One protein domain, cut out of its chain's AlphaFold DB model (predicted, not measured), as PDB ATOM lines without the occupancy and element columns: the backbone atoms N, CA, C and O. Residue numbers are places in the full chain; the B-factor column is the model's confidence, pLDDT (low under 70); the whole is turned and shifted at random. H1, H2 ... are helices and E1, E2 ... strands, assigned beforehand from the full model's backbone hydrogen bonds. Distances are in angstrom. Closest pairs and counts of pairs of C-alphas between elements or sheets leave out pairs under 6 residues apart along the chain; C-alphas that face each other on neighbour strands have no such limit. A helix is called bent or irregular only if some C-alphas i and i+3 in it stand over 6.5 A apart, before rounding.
ATOM      1  N   PHE A 202     -43.731  36.155 -13.292       78.31
ATOM      2  CA  PHE A 202     -43.195  36.061 -11.933       78.31
ATOM      3  C   PHE A 202     -42.838  37.436 -11.398       78.31
ATOM      4  O   PHE A 202     -42.326  38.278 -12.134       78.31
ATOM      5  N   SER A 203     -43.081  37.662 -10.107       84.38
ATOM      6  CA  SER A 203     -42.668  38.883  -9.414       84.38
ATOM      7  C   SER A 203     -41.609  38.577  -8.358       84.38
ATOM      8  O   SER A 203     -41.802  37.695  -7.529       84.38
ATOM      9  N   PHE A 204     -40.517  39.336  -8.365       82.56
ATOM     10  CA  PHE A 204     -39.421  39.252  -7.402       82.56
ATOM     11  C   PHE A 204     -39.234  40.585  -6.694       82.56
ATOM     12  O   PHE A 204     -39.501  41.639  -7.270       82.56
ATOM     13  N   THR A 205     -38.745  40.555  -5.458       85.31
ATOM     14  CA  THR A 205     -38.459  41.779  -4.697       85.31
ATOM     15  C   THR A 205     -37.302  42.563  -5.317       85.31
ATOM     16  O   THR A 205     -37.401  43.774  -5.477       85.31
ATOM     17  N   ASP A 206     -36.249  41.856  -5.732       80.69
ATOM     18  CA  ASP A 206     -35.015  42.407  -6.292       80.69
ATOM     19  C   ASP A 206     -34.389  41.432  -7.313       80.69
ATOM     20  O   ASP A 206     -34.829  40.288  -7.484       80.69
ATOM     21  N   THR A 207     -33.347  41.894  -8.005       80.69
ATOM     22  CA  THR A 207     -32.607  41.117  -9.011       80.69
ATOM     23  C   THR A 207     -31.931  39.876  -8.425       80.69
ATOM     24  O   THR A 207     -31.862  38.853  -9.097       80.69
ATOM     25  N   GLN A 208     -31.461  39.933  -7.177       81.50
ATOM     26  CA  GLN A 208     -30.724  38.841  -6.538       81.50
ATOM     27  C   GLN A 208     -31.651  37.648  -6.257       81.50
ATOM     28  O   GLN A 208     -31.302  36.498  -6.526       81.50
ATOM     29  N   ASN A 209     -32.872  37.936  -5.803       78.00
ATOM     30  CA  ASN A 209     -33.947  36.967  -5.639       78.00
ATOM     31  C   ASN A 209     -34.364  36.355  -6.980       78.00
ATOM     32  O   ASN A 209     -34.525  35.140  -7.066       78.00
ATOM     33  N   ARG A 210     -34.465  37.158  -8.045       85.12
ATOM     34  CA  ARG A 210     -34.733  36.644  -9.394       85.12
ATOM     35  C   ARG A 210     -33.620  35.726  -9.893       85.12
ATOM     36  O   ARG A 210     -33.918  34.639 -10.374       85.12
ATOM     37  N   ASP A 211     -32.358  36.142  -9.783       81.75
ATOM     38  CA  ASP A 211     -31.186  35.401 -10.286       81.75
ATOM     39  C   ASP A 211     -31.002  34.036  -9.593       81.75
ATOM     40  O   ASP A 211     -30.320  33.159 -10.119       81.75
ATOM     41  N   SER A 212     -31.636  33.832  -8.432       78.19
ATOM     42  CA  SER A 212     -31.692  32.532  -7.751       78.19
ATOM     43  C   SER A 212     -32.686  31.533  -8.365       78.19
ATOM     44  O   SER A 212     -32.710  30.373  -7.954       78.19
ATOM     45  N   GLN A 213     -33.512  31.962  -9.325       72.94
ATOM     46  CA  GLN A 213     -34.549  31.141  -9.943       72.94
ATOM     47  C   GLN A 213     -34.160  30.667 -11.342       72.94
ATOM     48  O   GLN A 213     -33.565  31.399 -12.133       72.94
ATOM     49  N   MET A 214     -34.585  29.451 -11.682       72.31
ATOM     50  CA  MET A 214     -34.561  28.965 -13.060       72.31
ATOM     51  C   MET A 214     -35.757  29.553 -13.812       72.31
ATOM     52  O   MET A 214     -36.900  29.315 -13.433       72.31
ATOM     53  N   LEU A 215     -35.498  30.316 -14.875       73.62
ATOM     54  CA  LEU A 215     -36.533  30.901 -15.728       73.62
ATOM     55  C   LEU A 215     -36.549  30.197 -17.089       73.62
ATOM     56  O   LEU A 215     -35.507  30.048 -17.725       73.62
ATOM     57  N   SER A 216     -37.729  29.773 -17.535       69.50
ATOM     58  CA  SER A 216     -37.928  29.132 -18.842       69.50
ATOM     59  C   SER A 216     -38.070  30.173 -19.949       69.50
ATOM     60  O   SER A 216     -38.281  31.346 -19.666       69.50
ATOM     61  N   LEU A 217     -37.978  29.773 -21.221       73.62
ATOM     62  CA  LEU A 217     -38.243  30.656 -22.365       73.62
ATOM     63  C   LEU A 217     -39.665  31.249 -22.299       73.62
ATOM     64  O   LEU A 217     -40.624  30.516 -22.078       73.62
ATOM     65  N   GLY A 218     -39.810  32.554 -22.549       68.19
ATOM     66  CA  GLY A 218     -41.110  33.236 -22.556       68.19
ATOM     67  C   GLY A 218     -41.638  33.630 -21.172       68.19
ATOM     68  O   GLY A 218     -42.759  34.130 -21.068       68.19
ATOM     69  N   THR A 219     -40.838  33.441 -20.121       77.88
ATOM     70  CA  THR A 219     -41.107  33.935 -18.773       77.88
ATOM     71  C   THR A 219     -40.955  35.452 -18.715       77.88
ATOM     72  O   THR A 219     -39.864  35.993 -18.869       77.88
ATOM     73  N   VAL A 220     -42.056  36.134 -18.443       81.44
ATOM     74  CA  VAL A 220     -42.132  37.523 -18.015       81.44
ATOM     75  C   VAL A 220     -41.784  37.627 -16.528       81.44
ATOM     76  O   VAL A 220     -42.309  36.927 -15.668       81.44
ATOM     77  N   VAL A 221     -40.888  38.545 -16.217       82.81
ATOM     78  CA  VAL A 221     -40.366  38.821 -14.886       82.81
ATOM     79  C   VAL A 221     -40.689  40.264 -14.549       82.81
ATOM     80  O   VAL A 221     -40.365  41.164 -15.318       82.81
ATOM     81  N   LYS A 222     -41.256  40.500 -13.374       86.38
ATOM     82  CA  LYS A 222     -41.318  41.805 -12.729       86.38
ATOM     83  C   LYS A 222     -40.376  41.792 -11.532       86.38
ATOM     84  O   LYS A 222     -40.525  40.969 -10.641       86.38
ATOM     85  N   ILE A 223     -39.434  42.716 -11.472       82.00
ATOM     86  CA  ILE A 223     -38.671  43.003 -10.259       82.00
ATOM     87  C   ILE A 223     -39.268  44.271  -9.657       82.00
ATOM     88  O   ILE A 223     -39.401  45.280 -10.351       82.00
ATOM     89  N   ALA A 224     -39.711  44.192  -8.404       79.81
ATOM     90  CA  ALA A 224     -40.453  45.252  -7.732       79.81
ATOM     91  C   ALA A 224     -39.605  46.512  -7.539       79.81
ATOM     92  O   ALA A 224     -40.117  47.610  -7.756       79.81
ATOM     93  N   ASP A 225     -38.329  46.344  -7.187       76.50
ATOM     94  CA  ASP A 225     -37.377  47.439  -7.053       76.50
ATOM     95  C   ASP A 225     -35.977  47.007  -7.522       76.50
ATOM     96  O   ASP A 225     -35.375  46.084  -6.974       76.50
ATOM     97  N   VAL A 226     -35.450  47.670  -8.552       73.38
ATOM     98  CA  VAL A 226     -34.044  47.540  -8.986       73.38
ATOM     99  C   VAL A 226     -33.151  48.662  -8.449       73.38
ATOM    100  O   VAL A 226     -31.997  48.787  -8.859       73.38
ATOM    101  N   GLY A 227     -33.676  49.474  -7.531       66.50
ATOM    102  CA  GLY A 227     -33.064  50.674  -6.980       66.50
ATOM    103  C   GLY A 227     -33.927  51.911  -7.242       66.50
ATOM    104  O   GLY A 227     -34.562  52.041  -8.289       66.50
ATOM    105  N   GLU A 228     -33.919  52.849  -6.289       66.69
ATOM    106  CA  GLU A 228     -34.666  54.119  -6.347       66.69
ATOM    107  C   GLU A 228     -36.193  53.964  -6.517       66.69
ATOM    108  O   GLU A 228     -36.859  54.885  -6.993       66.69
ATOM    109  N   GLY A 229     -36.769  52.819  -6.131       64.31
ATOM    110  CA  GLY A 229     -38.203  52.556  -6.260       64.31
ATOM    111  C   GLY A 229     -38.644  52.259  -7.695       64.31
ATOM    112  O   GLY A 229     -39.814  52.454  -8.033       64.31
ATOM    113  N   ARG A 230     -37.720  51.832  -8.563       70.31
ATOM    114  CA  ARG A 230     -38.001  51.546  -9.976       70.31
ATOM    115  C   ARG A 230     -38.302  50.067 -10.171       70.31
ATOM    116  O   ARG A 230     -37.471  49.220  -9.864       70.31
ATOM    117  N   ALA A 231     -39.452  49.760 -10.764       75.12
ATOM    118  CA  ALA A 231     -39.776  48.398 -11.176       75.12
ATOM    119  C   ALA A 231     -39.144  48.065 -12.538       75.12
ATOM    120  O   ALA A 231     -39.141  48.893 -13.452       75.12
ATOM    121  N   LEU A 232     -38.664  46.833 -12.694       79.25
ATOM    122  CA  LEU A 232     -38.081  46.318 -13.933       79.25
ATOM    123  C   LEU A 232     -38.950  45.193 -14.489       79.25
ATOM    124  O   LEU A 232     -39.276  44.253 -13.772       79.25
ATOM    125  N   TYR A 233     -39.296  45.269 -15.773       82.50
ATOM    126  CA  TYR A 233     -40.033  44.215 -16.466       82.50
ATOM    127  C   TYR A 233     -39.166  43.605 -17.551       82.50
ATOM    128  O   TYR A 233     -38.675  44.316 -18.429       82.50
ATOM    129  N   GLN A 234     -39.007  42.291 -17.495       82.62
ATOM    130  CA  GLN A 234     -38.174  41.517 -18.398       82.62
ATOM    131  C   GLN A 234     -38.944  40.342 -18.981       82.62
ATOM    132  O   GLN A 234     -39.924  39.897 -18.400       82.62
ATOM    133  N   ILE A 235     -38.495  39.827 -20.115       81.62
ATOM    134  CA  ILE A 235     -38.918  38.537 -20.649       81.62
ATOM    135  C   ILE A 235     -37.684  37.718 -21.006       81.62
ATOM    136  O   ILE A 235     -36.683  38.259 -21.480       81.62
ATOM    137  N   THR A 236     -37.731  36.415 -20.776       76.62
ATOM    138  CA  THR A 236     -36.681  35.501 -21.218       76.62
ATOM    139  C   THR A 236     -36.805  35.213 -22.715       76.62
ATOM    140  O   THR A 236     -37.822  34.711 -23.200       76.62
ATOM    141  N   PHE A 237     -35.734  35.497 -23.453       72.06
ATOM    142  CA  PHE A 237     -35.529  35.073 -24.835       72.06
ATOM    143  C   PHE A 237     -34.267  34.216 -24.898       72.06
ATOM    144  O   PHE A 237     -33.155  34.710 -24.699       72.06
ATOM    145  N   SER A 238     -34.449  32.933 -25.199       70.69
ATOM    146  CA  SER A 238     -33.401  31.910 -25.167       70.69
ATOM    147  C   SER A 238     -32.710  31.866 -23.796       70.69
ATOM    148  O   SER A 238     -33.362  31.567 -22.799       70.69
ATOM    149  N   ASP A 239     -31.419  32.182 -23.735       68.94
ATOM    150  CA  ASP A 239     -30.576  32.262 -22.540       68.94
ATOM    151  C   ASP A 239     -30.407  33.702 -22.011       68.94
ATOM    152  O   ASP A 239     -29.601  33.949 -21.114       68.94
ATOM    153  N   THR A 240     -31.166  34.667 -22.545       73.69
ATOM    154  CA  THR A 240     -31.069  36.090 -22.181       73.69
ATOM    155  C   THR A 240     -32.372  36.647 -21.613       73.69
ATOM    156  O   THR A 240     -33.463  36.151 -21.886       73.69
ATOM    157  N   LEU A 241     -32.261  37.725 -20.833       75.06
ATOM    158  CA  LEU A 241     -33.387  38.519 -20.339       75.06
ATOM    159  C   LEU A 241     -33.433  39.848 -21.090       75.06
ATOM    160  O   LEU A 241     -32.433  40.560 -21.146       75.06
ATOM    161  N   GLN A 242     -34.598  40.172 -21.638       76.31
ATOM    162  CA  GLN A 242     -34.847  41.377 -22.424       76.31
ATOM    163  C   GLN A 242     -35.819  42.282 -21.676       76.31
ATOM    164  O   GLN A 242     -36.854  41.810 -21.214       76.31
ATOM    165  N   ASN A 243     -35.514  43.571 -21.557       78.31
ATOM    166  CA  ASN A 243     -36.396  44.532 -20.897       78.31
ATOM    167  C   ASN A 243     -37.614  44.806 -21.797       78.31
ATOM    168  O   ASN A 243     -37.444  45.109 -22.971       78.31
ATOM    169  N   ILE A 244     -38.840  44.697 -21.276       73.31
ATOM    170  CA  ILE A 244     -40.079  44.819 -22.083       73.31
ATOM    171  C   ILE A 244     -40.934  46.043 -21.750       73.31
ATOM    172  O   ILE A 244     -41.852  46.376 -22.502       73.31
ATOM    173  N   MET A 245     -40.630  46.745 -20.658       71.75
ATOM    174  CA  MET A 245     -41.218  48.054 -20.365       71.75
ATOM    175  C   MET A 245     -40.122  49.103 -20.195       71.75
ATOM    176  O   MET A 245     -39.069  48.784 -19.645       71.75
ATOM    177  N   PRO A 246     -40.350  50.343 -20.671       67.50
ATOM    178  CA  PRO A 246     -39.368  51.405 -20.547       67.50
ATOM    179  C   PRO A 246     -39.173  51.771 -19.076       67.50
ATOM    180  O   PRO A 246     -40.112  52.178 -18.397       67.50
ATOM    181  N   ILE A 247     -37.939  51.629 -18.601       67.25
ATOM    182  CA  ILE A 247     -37.538  51.983 -17.230       67.25
ATOM    183  C   ILE A 247     -36.938  53.397 -17.213       67.25
ATOM    184  O   ILE A 247     -37.002  54.107 -16.213       67.25
ATOM    185  N   THR A 248     -36.369  53.806 -18.350       75.56
ATOM    186  CA  THR A 248     -35.789  55.126 -18.578       75.56
ATOM    187  C   THR A 248     -36.719  55.915 -19.488       75.56
ATOM    188  O   THR A 248     -37.055  55.472 -20.591       75.56
ATOM    189  N   GLN A 249     -37.133  57.087 -19.012       83.31
ATOM    190  CA  GLN A 249     -37.817  58.088 -19.821       83.31
ATOM    191  C   GLN A 249     -36.877  59.263 -20.061       83.31
ATOM    192  O   GLN A 249     -36.245  59.749 -19.124       83.31
ATOM    193  N   VAL A 250     -36.801  59.724 -21.305       85.25
ATOM    194  CA  VAL A 250     -36.038  60.920 -21.683       85.25
ATOM    195  C   VAL A 250     -36.928  61.915 -22.407       85.25
ATOM    196  O   VAL A 250     -37.936  61.541 -23.009       85.25
ATOM    197  N   ALA A 251     -36.572  63.195 -22.317       87.25
ATOM    198  CA  ALA A 251     -37.379  64.270 -22.882       87.25
ATOM    199  C   ALA A 251     -37.452  64.182 -24.414       87.25
ATOM    200  O   ALA A 251     -38.537  64.283 -24.984       87.25
ATOM    201  N   ASP A 252     -36.318  63.936 -25.066       91.25
ATOM    202  CA  ASP A 252     -36.175  64.048 -26.514       91.25
ATOM    203  C   ASP A 252     -35.097  63.103 -27.079       91.25
ATOM    204  O   ASP A 252     -34.468  62.309 -26.367       91.25
ATOM    205  N   MET A 253     -34.911  63.166 -28.398       88.00
ATOM    206  CA  MET A 253     -33.928  62.362 -29.127       88.00
ATOM    207  C   MET A 253     -32.473  62.724 -28.795       88.00
ATOM    208  O   MET A 253     -31.606  61.864 -28.941       88.00
ATOM    209  N   GLU A 254     -32.195  63.954 -28.357       88.44
ATOM    210  CA  GLU A 254     -30.849  64.372 -27.940       88.44
ATOM    211  C   GLU A 254     -30.480  63.676 -26.627       88.44
ATOM    212  O   GLU A 254     -29.434  63.032 -26.526       88.44
ATOM    213  N   ALA A 255     -31.401  63.695 -25.662       85.06
ATOM    214  CA  ALA A 255     -31.257  62.968 -24.412       85.06
ATOM    215  C   ALA A 255     -31.141  61.450 -24.641       85.06
ATOM    216  O   ALA A 255     -30.304  60.816 -24.006       85.06
ATOM    217  N   LEU A 256     -31.903  60.868 -25.580       84.88
ATOM    218  CA  LEU A 256     -31.771  59.448 -25.953       84.88
ATOM    219  C   LEU A 256     -30.359  59.110 -26.460       84.88
ATOM    220  O   LEU A 256     -29.791  58.095 -26.064       84.88
ATOM    221  N   GLN A 257     -29.789  59.944 -27.333       84.06
ATOM    222  CA  GLN A 257     -28.461  59.705 -27.911       84.06
ATOM    223  C   GLN A 257     -27.336  59.831 -26.879       84.06
ATOM    224  O   GLN A 257     -26.338  59.127 -26.994       84.06
ATOM    225  N   ALA A 258     -27.510  60.668 -25.854       80.50
ATOM    226  CA  ALA A 258     -26.534  60.841 -24.778       80.50
ATOM    227  C   ALA A 258     -26.583  59.733 -23.702       80.50
ATOM    228  O   ALA A 258     -25.640  59.588 -22.922       80.50
ATOM    229  N   LEU A 259     -27.661  58.940 -23.637       74.69
ATOM    230  CA  LEU A 259     -27.866  57.928 -22.589       74.69
ATOM    231  C   LEU A 259     -26.750  56.876 -22.452       74.69
ATOM    232  O   LEU A 259     -26.378  56.586 -21.309       74.69
ATOM    233  N   PRO A 260     -26.203  56.289 -23.541       69.00
ATOM    234  CA  PRO A 260     -25.174  55.255 -23.425       69.00
ATOM    235  C   PRO A 260     -23.927  55.735 -22.669       69.00
ATOM    236  O   PRO A 260     -23.369  54.986 -21.867       69.00
ATOM    237  N   GLU A 261     -23.544  57.003 -22.853       64.44
ATOM    238  CA  GLU A 261     -22.399  57.631 -22.181       64.44
ATOM    239  C   GLU A 261     -22.706  58.027 -20.726       64.44
ATOM    240  O   GLU A 261     -21.809  58.044 -19.884       64.44
ATOM    241  N   GLN A 262     -23.971  58.324 -20.410       55.66
ATOM    242  CA  GLN A 262     -24.383  58.844 -19.101       55.66
ATOM    243  C   GLN A 262     -24.673  57.760 -18.059       55.66
ATOM    244  O   GLN A 262     -24.458  57.994 -16.870       55.66
ATOM    245  N   ILE A 263     -25.179  56.593 -18.473       51.81
ATOM    246  CA  ILE A 263     -25.687  55.566 -17.540       51.81
ATOM    247  C   ILE A 263     -24.952  54.223 -17.689       51.81
ATOM    248  O   ILE A 263     -25.290  53.254 -17.018       51.81
ATOM    249  N   ASN A 264     -23.908  54.151 -18.526       52.69
ATOM    250  CA  ASN A 264     -23.162  52.912 -18.778       52.69
ATOM    251  C   ASN A 264     -24.118  51.763 -19.171       52.69
ATOM    252  O   ASN A 264     -24.113  50.684 -18.569       52.69
ATOM    253  N   MET A 265     -25.010  52.035 -20.135       54.16
ATOM    254  CA  MET A 265     -26.018  51.081 -20.611       54.16
ATOM    255  C   MET A 265     -25.320  49.928 -21.340       54.16
ATOM    256  O   MET A 265     -24.995  50.001 -22.521       54.16
ATOM    257  N   ALA A 266     -25.019  48.870 -20.590       49.69
ATOM    258  CA  ALA A 266     -24.078  47.835 -21.004       49.69
ATOM    259  C   ALA A 266     -24.696  46.686 -21.826       49.69
ATOM    260  O   ALA A 266     -23.979  45.735 -22.138       49.69
ATOM    261  N   LYS A 267     -26.005  46.691 -22.138       57.16
ATOM    262  CA  LYS A 267     -26.679  45.499 -22.690       57.16
ATOM    263  C   LYS A 267     -27.567  45.789 -23.904       57.16
ATOM    264  O   LYS A 267     -28.282  46.785 -23.968       57.16
ATOM    265  N   ASN A 268     -27.522  44.872 -24.871       66.06
ATOM    266  CA  ASN A 268     -28.468  44.809 -25.984       66.06
ATOM    267  C   ASN A 268     -29.866  44.523 -25.445       66.06
ATOM    268  O   ASN A 268     -30.017  43.595 -24.651       66.06
ATOM    269  N   GLY A 269     -30.862  45.286 -25.901       65.25
ATOM    270  CA  GLY A 269     -32.263  45.040 -25.570       65.25
ATOM    271  C   GLY A 269     -32.941  46.046 -24.650       65.25
ATOM    272  O   GLY A 269     -34.128  45.894 -24.368       65.25
ATOM    273  N   ASP A 270     -32.231  47.067 -24.168       73.75
ATOM    274  CA  ASP A 270     -32.834  48.070 -23.289       73.75
ATOM    275  C   ASP A 270     -33.849  48.933 -24.039       73.75
ATOM    276  O   ASP A 270     -33.538  49.501 -25.087       73.75
ATOM    277  N   ILE A 271     -35.060  49.055 -23.485       78.69
ATOM    278  CA  ILE A 271     -36.129  49.889 -24.040       78.69
ATOM    279  C   ILE A 271     -36.185  51.227 -23.298       78.69
ATOM    280  O   ILE A 271     -36.339  51.268 -22.078       78.69
ATOM    281  N   VAL A 272     -36.131  52.326 -24.048       80.31
ATOM    282  CA  VAL A 272     -36.269  53.702 -23.548       80.31
ATOM    283  C   VAL A 272     -37.510  54.338 -24.153       80.31
ATOM    284  O   VAL A 272     -37.775  54.187 -25.347       80.31
ATOM    285  N   GLN A 273     -38.273  55.063 -23.338       86.56
ATOM    286  CA  GLN A 273     -39.368  55.896 -23.824       86.56
ATOM    287  C   GLN A 273     -38.892  57.341 -23.972       86.56
ATOM    288  O   GLN A 273     -38.438  57.962 -23.017       86.56
ATOM    289  N   VAL A 274     -39.026  57.879 -25.177       87.75
ATOM    290  CA  VAL A 274     -38.762  59.283 -25.485       87.75
ATOM    291  C   VAL A 274     -40.096  60.014 -25.496       87.75
ATOM    292  O   VAL A 274     -41.019  59.571 -26.184       87.75
ATOM    293  N   ALA A 275     -40.217  61.096 -24.726       89.12
ATOM    294  CA  ALA A 275     -41.450  61.879 -24.646       89.12
ATOM    295  C   ALA A 275     -41.752  62.617 -25.963       89.12
ATOM    296  O   ALA A 275     -42.910  62.654 -26.378       89.12
ATOM    297  N   ASP A 276     -40.720  63.121 -26.646       89.62
ATOM    298  CA  ASP A 276     -40.814  63.702 -27.986       89.62
ATOM    299  C   ASP A 276     -39.764  63.113 -28.945       89.62
ATOM    300  O   ASP A 276     -38.565  63.373 -28.851       89.62
ATOM    301  N   ASN A 277     -40.219  62.327 -29.921       84.12
ATOM    302  CA  ASN A 277     -39.366  61.724 -30.946       84.12
ATOM    303  C   ASN A 277     -38.961  62.675 -32.096       84.12
ATOM    304  O   ASN A 277     -38.493  62.203 -33.134       84.12
ATOM    305  N   GLY A 278     -39.178  63.983 -31.941       84.50
ATOM    306  CA  GLY A 278     -38.937  65.015 -32.953       84.50
ATOM    307  C   GLY A 278     -40.179  65.409 -33.759       84.50
ATOM    308  O   GLY A 278     -40.092  66.299 -34.601       84.50
ATOM    309  N   ASN A 279     -41.329  64.773 -33.506       85.38
ATOM    310  CA  ASN A 279     -42.620  65.089 -34.133       85.38
ATOM    311  C   ASN A 279     -43.716  65.446 -33.108       85.38
ATOM    312  O   ASN A 279     -44.901  65.412 -33.443       85.38
ATOM    313  N   GLY A 280     -43.355  65.733 -31.854       84.75
ATOM    314  CA  GLY A 280     -44.303  66.000 -30.768       84.75
ATOM    315  C   GLY A 280     -45.031  64.750 -30.262       84.75
ATOM    316  O   GLY A 280     -46.104  64.861 -29.671       84.75
ATOM    317  N   GLN A 281     -44.497  63.555 -30.531       84.88
ATOM    318  CA  GLN A 281     -45.098  62.278 -30.144       84.88
ATOM    319  C   GLN A 281     -44.125  61.429 -29.335       84.88
ATOM    320  O   GLN A 281     -42.948  61.314 -29.685       84.88
ATOM    321  N   ALA A 282     -44.652  60.741 -28.322       88.12
ATOM    322  CA  ALA A 282     -43.880  59.757 -27.585       88.12
ATOM    323  C   ALA A 282     -43.575  58.530 -28.456       88.12
ATOM    324  O   ALA A 282     -44.405  58.084 -29.255       88.12
ATOM    325  N   ALA A 283     -42.388  57.954 -28.288       86.75
ATOM    326  CA  ALA A 283     -42.012  56.703 -28.936       86.75
ATOM    327  C   ALA A 283     -41.061  55.886 -28.065       86.75
ATOM    328  O   ALA A 283     -40.352  56.430 -27.219       86.75
ATOM    329  N   ARG A 284     -41.038  54.570 -28.289       86.12
ATOM    330  CA  ARG A 284     -40.101  53.659 -27.633       86.12
ATOM    331  C   ARG A 284     -38.980  53.255 -28.583       86.12
ATOM    332  O   ARG A 284     -39.214  53.057 -29.778       86.12
ATOM    333  N   PHE A 285     -37.778  53.125 -28.040       84.06
ATOM    334  CA  PHE A 285     -36.576  52.731 -28.768       84.06
ATOM    335  C   PHE A 285     -35.876  51.599 -28.025       84.06
ATOM    336  O   PHE A 285     -35.835  51.622 -26.800       84.06
ATOM    337  N   ILE A 286     -35.346  50.625 -28.762       80.12
ATOM    338  CA  ILE A 286     -34.541  49.522 -28.243       80.12
ATOM    339  C   ILE A 286     -33.069  49.751 -28.580       80.12
ATOM    340  O   ILE A 286     -32.743  50.096 -29.718       80.12
ATOM    341  N   HIS A 287     -32.195  49.570 -27.596       77.75
ATOM    342  CA  HIS A 287     -30.754  49.678 -27.780       77.75
ATOM    343  C   HIS A 287     -30.177  48.391 -28.380       77.75
ATOM    344  O   HIS A 287     -30.423  47.299 -27.857       77.75
ATOM    345  N   THR A 288     -29.368  48.493 -29.431       72.69
ATOM    346  CA  THR A 288     -28.597  47.369 -29.974       72.69
ATOM    347  C   THR A 288     -27.156  47.788 -30.240       72.69
ATOM    348  O   THR A 288     -26.862  48.500 -31.191       72.69
ATOM    349  N   ASN A 289     -26.245  47.265 -29.437       64.94
ATOM    350  CA  ASN A 289     -24.811  47.279 -29.659       64.94
ATOM    351  C   ASN A 289     -24.434  46.049 -30.505       64.94
ATOM    352  O   ASN A 289     -24.177  44.952 -29.995       64.94
ATOM    353  N   TYR A 290     -24.511  46.209 -31.825       57.09
ATOM    354  CA  TYR A 290     -24.038  45.231 -32.805       57.09
ATOM    355  C   TYR A 290     -22.818  45.835 -33.503       57.09
ATOM    356  O   TYR A 290     -22.927  46.944 -34.018       57.09
ATOM    357  N   GLU A 291     -21.686  45.117 -33.576       50.38
ATOM    358  CA  GLU A 291     -20.392  45.617 -34.108       50.38
ATOM    359  C   GLU A 291     -20.458  46.227 -35.528       50.38
ATOM    360  O   GLU A 291     -19.521  46.891 -35.968       50.38
ATOM    361  N   PHE A 292     -21.567  46.036 -36.250       48.94
ATOM    362  CA  PHE A 292     -21.793  46.547 -37.605       48.94
ATOM    363  C   PHE A 292     -22.999  47.497 -37.743       48.94
ATOM    364  O   PHE A 292     -23.294  47.940 -38.857       48.94
ATOM    365  N   ALA A 293     -23.715  47.822 -36.660       48.78
ATOM    366  CA  ALA A 293     -24.829  48.767 -36.705       48.78
ATOM    367  C   ALA A 293     -24.306  50.214 -36.690       48.78
ATOM    368  O   ALA A 293     -23.490  50.592 -35.861       48.78
ATOM    369  N   ARG A 294     -24.781  51.051 -37.623       47.34
ATOM    370  CA  ARG A 294     -24.485  52.501 -37.646       47.34
ATOM    371  C   ARG A 294     -25.372  53.317 -36.690       47.34
ATOM    372  O   ARG A 294     -25.254  54.539 -36.673       47.34
ATOM    373  N   GLN A 295     -26.300  52.677 -35.980       56.38
ATOM    374  CA  GLN A 295     -27.240  53.315 -35.057       56.38
ATOM    375  C   GLN A 295     -27.474  52.398 -33.857       56.38
ATOM    376  O   GLN A 295     -27.908  51.266 -34.043       56.38
ATOM    377  N   ASP A 296     -27.233  52.916 -32.655       71.56
ATOM    378  CA  ASP A 296     -27.382  52.164 -31.406       71.56
ATOM    379  C   ASP A 296     -28.845  52.046 -30.949       71.56
ATOM    380  O   ASP A 296     -29.165  51.202 -30.121       71.56
ATOM    381  N   TRP A 297     -29.758  52.856 -31.502       80.19
ATOM    382  CA  TRP A 297     -31.170  52.913 -31.108       80.19
ATOM    383  C   TRP A 297     -32.114  52.617 -32.276       80.19
ATOM    384  O   TRP A 297     -32.164  53.361 -33.256       80.19
ATOM    385  N   HIS A 298     -32.947  51.587 -32.133       84.69
ATOM    386  CA  HIS A 298     -33.993  51.241 -33.096       84.69
ATOM    387  C   HIS A 298     -35.376  51.578 -32.554       84.69
ATOM    388  O   HIS A 298     -35.746  51.175 -31.456       84.69
ATOM    389  N   ARG A 299     -36.189  52.290 -33.336       83.12
ATOM    390  CA  ARG A 299     -37.577  52.576 -32.954       83.12
ATOM    391  C   ARG A 299     -38.402  51.287 -32.933       83.12
ATOM    392  O   ARG A 299     -38.416  50.546 -33.915       83.12
ATOM    393  N   ILE A 300     -39.143  51.058 -31.853       78.75
ATOM    394  CA  ILE A 300     -40.072  49.930 -31.736       78.75
ATOM    395  C   ILE A 300     -41.341  50.244 -32.533       78.75
ATOM    396  O   ILE A 300     -41.921  51.326 -32.422       78.75
TER     397      ILE A 300
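This is residues 202 to 300 of the 311 residues of an uncharacterized protein of Beggiatoa sp. SS (UniProt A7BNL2). What shape do these atoms make? Two lobes stand end to end, each a small twisted sheet of four strands with one helix over a face: E1 to E4 with the short H1, then E5 to E8 with H2. What are the counts? The printed part has 99 residues, with two named helices and eight named strands in the order E1 H1 E2 E3 E4 E5 H2 E6 E7 E8, class mixed. Both sheets are mixed, in the orders E1 E2 E3 E4 and E5 E6 E7 E8. How large is it? It is compact, with a radius of gyration of the C-alphas of 14.3 A and spans of 41, 32 and 22 A.

What comes first? E1 is residues 202 to 204, from C-alpha 202 at (-43.195, 36.061, -11.933); H1 is 207 to 211, E2 220 to 223, E3 232 to 237, 15.9 A long, and E4 240 to 243. What follows? E5 is residues 248 to 252, from C-alpha 248 at (-35.789, 55.126, -18.578), H2 253 to 263, 15.8 A, E6 271 to 276, 15.1 A, E7 283 to 287, 13.3 A, and E8 297 to 299, ending at C-alpha 299 at (-37.577, 52.576, -32.954).

How is the first sheet paired? E1 and E2 are parallel, with N 204 and O 222 at 2.8 A, and E1, H1, E2 form a strand-helix-strand unit, parallel neighbours with a helix between, its crossover right-handed. E2, E3 and E4 form a meander, each strand the antiparallel neighbour of the one before, with N 221 and O 234 at 2.7 A and N 235 and O 242 at 2.8 A. H1 is on this sheet at a height of 7.8 A, only just over E1, with 3 of its 5 C-alphas. How is the second? E5, H2, E6 is another such right-handed unit, with N 275 and O 250 at 2.9 A, and E6, E7, E8 another meander, with N 274 and O 283 at 2.8 A and N 298 and O 286 at 2.8 A. H2 is on one face of this sheet, two layers, a helix over a sheet, at a height over the sheet of 8.7 A; it lies over E6, with 5 of its 11 C-alphas, and runs only just along the strands, at 29 degrees to E6 on the local plane. What of the helix backbones? H1 has every O i to N i+4 pair within hydrogen-bond range, H2 5 of 7. H2 is irregular, with C-alphas 257 and 260 7.1 A apart.

Where do the sheets come closest? The closest C-alphas of E4 and E6, Asn 243 and Ile 271, are 6.2 A apart, while E4 and E5, joined by a tight link, are apart. Is there a cut? The printed part has no cut and no long link. Where is confidence low? The mean pLDDT of the printed part is 75.3, and 25 residues are under 70, among them 260 to 269 and 289 to 295.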